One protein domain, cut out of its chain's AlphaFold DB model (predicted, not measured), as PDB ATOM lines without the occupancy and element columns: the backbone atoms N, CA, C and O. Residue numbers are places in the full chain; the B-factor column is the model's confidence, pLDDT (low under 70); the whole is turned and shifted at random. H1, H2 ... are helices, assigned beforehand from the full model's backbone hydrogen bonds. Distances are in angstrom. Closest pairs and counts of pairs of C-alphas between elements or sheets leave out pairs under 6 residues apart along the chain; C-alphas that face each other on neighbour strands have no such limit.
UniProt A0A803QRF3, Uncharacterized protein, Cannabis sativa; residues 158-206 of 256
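Overview. This is residues 158 to 206 of the 256 residues of an uncharacterized protein of Cannabis sativa (UniProt A0A803QRF3). A long helix, H1, has a loop of residues 158 to 170 folded back at its first end, while beyond its last end a stretched link leads to the shorter helix H2, well away. Residues 182 to 206, of which 182 to 185 belong to H1 and 193 to 202 to H2, stand free. The printed part has 49 residues with two named helices, H1 then H2, and no named strand: all helix. It is extended, with a radius of gyration of the C-alphas of 16.9 A, and flat, spanning 45 by 23 by 12 A.

Along the chain. Find C-alpha 171 at (41.360, -46.091, 287.974); from there H1, residues 171 to 185, runs 20.7 A. H2, residues 193 to 202, covers 14.9 A and ends at C-alpha 202, at (40.048, -30.408, 326.714).

Arrangement. H1 and H2 are apart. Before H1, look for residues 160 to 161, paired antiparallel with residues 167 to 168. In H1 every O i to N i+4 pair is within hydrogen-bond range; in H2, 5 of 6 are.

Size, cuts and confidence. The C-alphas of Thr 169 and Gln 205, the two farthest apart, are 45.7 A apart. The printed part has no cut, and the link from H1 to H2, 7 residues, is short. Mean pLDDT of the printed part is 71.0; 22 residues are under 70, among them 158 to 163 and 165 to 169.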
ATOM      1  N   GLU A 158      41.683 -54.972 293.080       43.66
ATOM      2  CA  GLU A 158      41.644 -53.625 292.464       43.66
ATOM      3  C   GLU A 158      40.290 -52.890 292.517       43.66
ATOM      4  O   GLU A 158      39.881 -52.255 291.548       43.66
ATOM      5  N   CYS A 159      39.562 -52.995 293.627       49.19
ATOM      6  CA  CYS A 159      38.205 -52.483 293.693       49.19
ATOM      7  C   CYS A 159      37.930 -51.768 294.998       49.19
ATOM      8  O   CYS A 159      38.277 -52.232 296.084       49.19
ATOM      9  N   LEU A 160      37.201 -50.668 294.876       51.47
ATOM     10  CA  LEU A 160      36.504 -50.046 295.986       51.47
ATOM     11  C   LEU A 160      35.002 -50.118 295.703       51.47
ATOM     12  O   LEU A 160      34.569 -50.073 294.549       51.47
ATOM     13  N   PHE A 161      34.206 -50.248 296.761       59.06
ATOM     14  CA  PHE A 161      32.769 -50.034 296.661       59.06
ATOM     15  C   PHE A 161      32.501 -48.536 296.565       59.06
ATOM     16  O   PHE A 161      33.051 -47.764 297.351       59.06
ATOM     17  N   ASN A 162      31.644 -48.130 295.631       63.12
ATOM     18  CA  ASN A 162      31.044 -46.802 295.693       63.12
ATOM     19  C   ASN A 162      29.934 -46.758 296.767       63.12
ATOM     20  O   ASN A 162      29.648 -47.760 297.432       63.12
ATOM     21  N   GLU A 163      29.297 -45.599 296.929       63.12
ATOM     22  CA  GLU A 163      28.233 -45.368 297.921       63.12
ATOM     23  C   GLU A 163      27.021 -46.305 297.749       63.12
ATOM     24  O   GLU A 163      26.348 -46.625 298.726       63.12
ATOM     25  N   ASP A 164      26.800 -46.833 296.541       71.31
ATOM     26  CA  ASP A 164      25.719 -47.772 296.214       71.31
ATOM     27  C   ASP A 164      26.107 -49.251 296.416       71.31
ATOM     28  O   ASP A 164      25.387 -50.157 295.989       71.31
ATOM     29  N   HIS A 165      27.261 -49.523 297.035       55.72
ATOM     30  CA  HIS A 165      27.832 -50.866 297.183       55.72
ATOM     31  C   HIS A 165      28.076 -51.590 295.848       55.72
ATOM     32  O   HIS A 165      28.041 -52.824 295.774       55.72
ATOM     33  N   ILE A 166      28.395 -50.836 294.796       67.62
ATOM     34  CA  ILE A 166      28.771 -51.373 293.489       67.62
ATOM     35  C   ILE A 166      30.297 -51.461 293.397       67.62
ATOM     36  O   ILE A 166      31.018 -50.512 293.712       67.62
ATOM     37  N   TRP A 167      30.780 -52.617 292.944       63.94
ATOM     38  CA  TRP A 167      32.193 -52.875 292.671       63.94
ATOM     39  C   TRP A 167      32.714 -51.969 291.544       63.94
ATOM     40  O   TRP A 167      32.193 -52.016 290.429       63.94
ATOM     41  N   CYS A 168      33.749 -51.172 291.825       63.97
ATOM     42  CA  CYS A 168      34.361 -50.255 290.859       63.97
ATOM     43  C   CYS A 168      35.813 -50.649 290.565       63.97
ATOM     44  O   CYS A 168      36.636 -50.633 291.471       63.97
ATOM     45  N   THR A 169      36.124 -50.946 289.297       63.25
ATOM     46  CA  THR A 169      37.442 -51.438 288.836       63.25
ATOM     47  C   THR A 169      38.252 -50.424 288.022       63.25
ATOM     48  O   THR A 169      39.394 -50.695 287.659       63.25
ATOM     49  N   SER A 170      37.686 -49.268 287.653       71.44
ATOM     50  CA  SER A 170      38.406 -48.278 286.842       71.44
ATOM     51  C   SER A 170      39.257 -47.358 287.718       71.44
ATOM     52  O   SER A 170      38.815 -46.917 288.777       71.44
ATOM     53  N   ASN A 171      40.460 -47.004 287.251       65.38
ATOM     54  CA  ASN A 171      41.360 -46.091 287.974       65.38
ATOM     55  C   ASN A 171      40.692 -44.755 288.337       65.38
ATOM     56  O   ASN A 171      40.960 -44.213 289.405       65.38
ATOM     57  N   GLU A 172      39.822 -44.236 287.469       73.25
ATOM     58  CA  GLU A 172      39.073 -42.999 287.703       73.25
ATOM     59  C   GLU A 172      38.063 -43.167 288.844       73.25
ATOM     60  O   GLU A 172      38.103 -42.410 289.810       73.25
ATOM     61  N   ALA A 173      37.251 -44.229 288.810       65.44
ATOM     62  CA  ALA A 173      36.289 -44.506 289.873       65.44
ATOM     63  C   ALA A 173      36.982 -44.793 291.213       65.44
ATOM     64  O   ALA A 173      36.546 -44.309 292.252       65.44
ATOM     65  N   ILE A 174      38.096 -45.528 291.203       64.69
ATOM     66  CA  ILE A 174      38.899 -45.798 292.404       64.69
ATOM     67  C   ILE A 174      39.496 -44.497 292.962       64.69
ATOM     68  O   ILE A 174      39.475 -44.288 294.180       64.69
ATOM     69  N   CYS A 175      39.995 -43.603 292.099       69.88
ATOM     70  CA  CYS A 175      40.469 -42.279 292.507       69.88
ATOM     71  C   CYS A 175      39.359 -41.467 293.166       69.88
ATOM     72  O   CYS A 175      39.589 -40.880 294.222       69.88
ATOM     73  N   ASP A 176      38.171 -41.442 292.575       72.44
ATOM     74  CA  ASP A 176      37.060 -40.646 293.084       72.44
ATOM     75  C   ASP A 176      36.509 -41.206 294.394       72.44
ATOM     76  O   ASP A 176      36.303 -40.444 295.335       72.44
ATOM     77  N   ILE A 177      36.396 -42.531 294.529       70.06
ATOM     78  CA  ILE A 177      36.023 -43.162 295.803       70.06
ATOM     79  C   ILE A 177      37.051 -42.826 296.887       70.06
ATOM     80  O   ILE A 177      36.682 -42.459 297.999       70.06
ATOM     81  N   THR A 178      38.345 -42.895 296.563       62.16
ATOM     82  CA  THR A 178      39.418 -42.578 297.517       62.16
ATOM     83  C   THR A 178      39.378 -41.107 297.931       62.16
ATOM     84  O   THR A 178      39.448 -40.797 299.121       62.16
ATOM     85  N   LYS A 179      39.234 -40.192 296.965       72.00
ATOM     86  CA  LYS A 179      39.110 -38.752 297.224       72.00
ATOM     87  C   LYS A 179      37.890 -38.455 298.081       72.00
ATOM     88  O   LYS A 179      38.026 -37.721 299.054       72.00
ATOM     89  N   ASN A 180      36.736 -39.025 297.752       71.12
ATOM     90  CA  ASN A 180      35.491 -38.787 298.475       71.12
ATOM     91  C   ASN A 180      35.561 -39.350 299.892       71.12
ATOM     92  O   ASN A 180      35.218 -38.641 300.832       71.12
ATOM     93  N   TYR A 181      36.086 -40.568 300.062       65.38
ATOM     94  CA  TYR A 181      36.276 -41.177 301.377       65.38
ATOM     95  C   TYR A 181      37.153 -40.307 302.277       65.38
ATOM     96  O   TYR A 181      36.737 -39.959 303.376       65.38
ATOM     97  N   TYR A 182      38.343 -39.910 301.813       61.66
ATOM     98  CA  TYR A 182      39.234 -39.088 302.633       61.66
ATOM     99  C   TYR A 182      38.714 -37.661 302.806       61.66
ATOM    100  O   TYR A 182      38.863 -37.098 303.885       61.66
ATOM    101  N   SER A 183      38.053 -37.090 301.797       72.25
ATOM    102  CA  SER A 183      37.405 -35.784 301.943       72.25
ATOM    103  C   SER A 183      36.333 -35.843 303.022       72.25
ATOM    104  O   SER A 183      36.344 -35.002 303.910       72.25
ATOM    105  N   ALA A 184      35.466 -36.856 303.018       71.44
ATOM    106  CA  ALA A 184      34.460 -37.051 304.056       71.44
ATOM    107  C   ALA A 184      35.094 -37.323 305.429       71.44
ATOM    108  O   ALA A 184      34.699 -36.703 306.410       71.44
ATOM    109  N   LEU A 185      36.113 -38.187 305.494       71.44
ATOM    110  CA  LEU A 185      36.830 -38.521 306.728       71.44
ATOM    111  C   LEU A 185      37.460 -37.287 307.389       71.44
ATOM    112  O   LEU A 185      37.446 -37.167 308.611       71.44
ATOM    113  N   PHE A 186      38.009 -36.376 306.583       69.69
ATOM    114  CA  PHE A 186      38.640 -35.139 307.047       69.69
ATOM    115  C   PHE A 186      37.701 -33.924 307.032       69.69
ATOM    116  O   PHE A 186      38.131 -32.820 307.364       69.69
ATOM    117  N   THR A 187      36.422 -34.105 306.695       74.88
ATOM    118  CA  THR A 187      35.406 -33.057 306.811       74.88
ATOM    119  C   THR A 187      34.643 -33.269 308.108       74.88
ATOM    120  O   THR A 187      33.918 -34.247 308.275       74.88
ATOM    121  N   SER A 188      34.784 -32.338 309.050       65.81
ATOM    122  CA  SER A 188      33.988 -32.362 310.279       65.81
ATOM    123  C   SER A 188      32.499 -32.232 309.955       65.81
ATOM    124  O   SER A 188      32.121 -31.432 309.095       65.81
ATOM    125  N   ILE A 189      31.648 -32.945 310.689       66.06
ATOM    126  CA  ILE A 189      30.191 -32.899 310.526       66.06
ATOM    127  C   ILE A 189      29.667 -31.580 311.112       66.06
ATOM    128  O   ILE A 189      29.191 -31.564 312.241       66.06
ATOM    129  N   MET A 190      29.806 -30.473 310.373       64.50
ATOM    130  CA  MET A 190      29.236 -29.151 310.690       64.50
ATOM    131  C   MET A 190      29.246 -28.815 312.197       64.50
ATOM    132  O   MET A 190      28.177 -28.628 312.786       64.50
ATOM    133  N   PRO A 191      30.423 -28.788 312.846       72.50
ATOM    134  CA  PRO A 191      30.492 -28.537 314.275       72.50
ATOM    135  C   PRO A 191      29.905 -27.155 314.576       72.50
ATOM    136  O   PRO A 191      30.193 -26.173 313.888       72.50
ATOM    137  N   THR A 192      29.049 -27.074 315.592       81.94
ATOM    138  CA  THR A 192      28.604 -25.780 316.114       81.94
ATOM    139  C   THR A 192      29.778 -25.103 316.815       81.94
ATOM    140  O   THR A 192      30.660 -25.787 317.340       81.94
ATOM    141  N   ASN A 193      29.783 -23.769 316.879       81.69
ATOM    142  CA  ASN A 193      30.816 -23.037 317.625       81.69
ATOM    143  C   ASN A 193      30.923 -23.532 319.081       81.69
ATOM    144  O   ASN A 193      32.027 -23.677 319.587       81.69
ATOM    145  N   GLU A 194      29.795 -23.899 319.701       83.75
ATOM    146  CA  GLU A 194      29.749 -24.497 321.044       83.75
ATOM    147  C   GLU A 194      30.535 -25.818 321.125       83.75
ATOM    148  O   GLU A 194      31.344 -25.995 322.030       83.75
ATOM    149  N   SER A 195      30.371 -26.721 320.151       80.94
ATOM    150  CA  SER A 195      31.097 -28.003 320.137       80.94
ATOM    151  C   SER A 195      32.609 -27.844 319.943       80.94
ATOM    152  O   SER A 195      33.393 -28.637 320.463       80.94
ATOM    153  N   ILE A 196      33.032 -26.805 319.215       81.19
ATOM    154  CA  ILE A 196      34.448 -26.468 319.048       81.19
ATOM    155  C   ILE A 196      34.998 -25.912 320.363       81.19
ATOM    156  O   ILE A 196      36.072 -26.325 320.792       81.19
ATOM    157  N   GLU A 197      34.267 -25.012 321.021       84.56
ATOM    158  CA  GLU A 197      34.672 -24.440 322.308       84.56
ATOM    159  C   GLU A 197      34.794 -25.507 323.404       84.56
ATOM    160  O   GLU A 197      35.783 -25.506 324.135       84.56
ATOM    161  N   GLU A 198      33.857 -26.458 323.488       84.56
ATOM    162  CA  GLU A 198      33.955 -27.596 324.414       84.56
ATOM    163  C   GLU A 198      35.197 -28.457 324.144       84.56
ATOM    164  O   GLU A 198      35.902 -28.838 325.079       84.56
ATOM    165  N   LEU A 199      35.511 -28.737 322.873       79.19
ATOM    166  CA  LEU A 199      36.708 -29.495 322.502       79.19
ATOM    167  C   LEU A 199      37.990 -28.741 322.884       79.19
ATOM    168  O   LEU A 199      38.912 -29.332 323.448       79.19
ATOM    169  N   LEU A 200      38.047 -27.436 322.604       80.31
ATOM    170  CA  LEU A 200      39.206 -26.591 322.903       80.31
ATOM    171  C   LEU A 200      39.497 -26.498 324.406       80.31
ATOM    172  O   LEU A 200      40.649 -26.293 324.772       80.31
ATOM    173  N   GLN A 201      38.505 -26.701 325.279       84.44
ATOM    174  CA  GLN A 201      38.730 -26.769 326.729       84.44
ATOM    175  C   GLN A 201      39.484 -28.033 327.168       84.44
ATOM    176  O   GLN A 201      40.128 -28.026 328.218       84.44
ATOM    177  N   VAL A 202      39.394 -29.124 326.402       85.06
ATOM    178  CA  VAL A 202      40.048 -30.408 326.714       85.06
ATOM    179  C   VAL A 202      41.449 -30.488 326.102       85.06
ATOM    180  O   VAL A 202      42.305 -31.221 326.597       85.06
ATOM    181  N   VAL A 203      41.695 -29.740 325.026       83.44
ATOM    182  CA  VAL A 203      43.003 -29.685 324.370       83.44
ATOM    183  C   VAL A 203      43.935 -28.781 325.172       83.44
ATOM    184  O   VAL A 203      43.654 -27.607 325.389       83.44
ATOM    185  N   GLU A 204      45.077 -29.322 325.592       85.38
ATOM    186  CA  GLU A 204      46.115 -28.525 326.241       85.38
ATOM    187  C   GLU A 204      46.637 -27.450 325.278       85.38
ATOM    188  O   GLU A 204      47.091 -27.741 324.167       85.38
ATOM    189  N   GLN A 205      46.584 -26.190 325.706       83.00
ATOM    190  CA  GLN A 205      47.101 -25.079 324.923       83.00
ATOM    191  C   GLN A 205      48.636 -25.080 324.962       83.00
ATOM    192  O   GLN A 205      49.254 -24.628 325.923       83.00
ATOM    193  N   VAL A 206      49.256 -25.563 323.885       88.31
ATOM    194  CA  VAL A 206      50.723 -25.564 323.718       88.31
ATOM    195  C   VAL A 206      51.225 -24.289 323.023       88.31
ATOM    196  O   VAL A 206      52.388 -23.913 323.159       88.31
TER     197      VAL A 206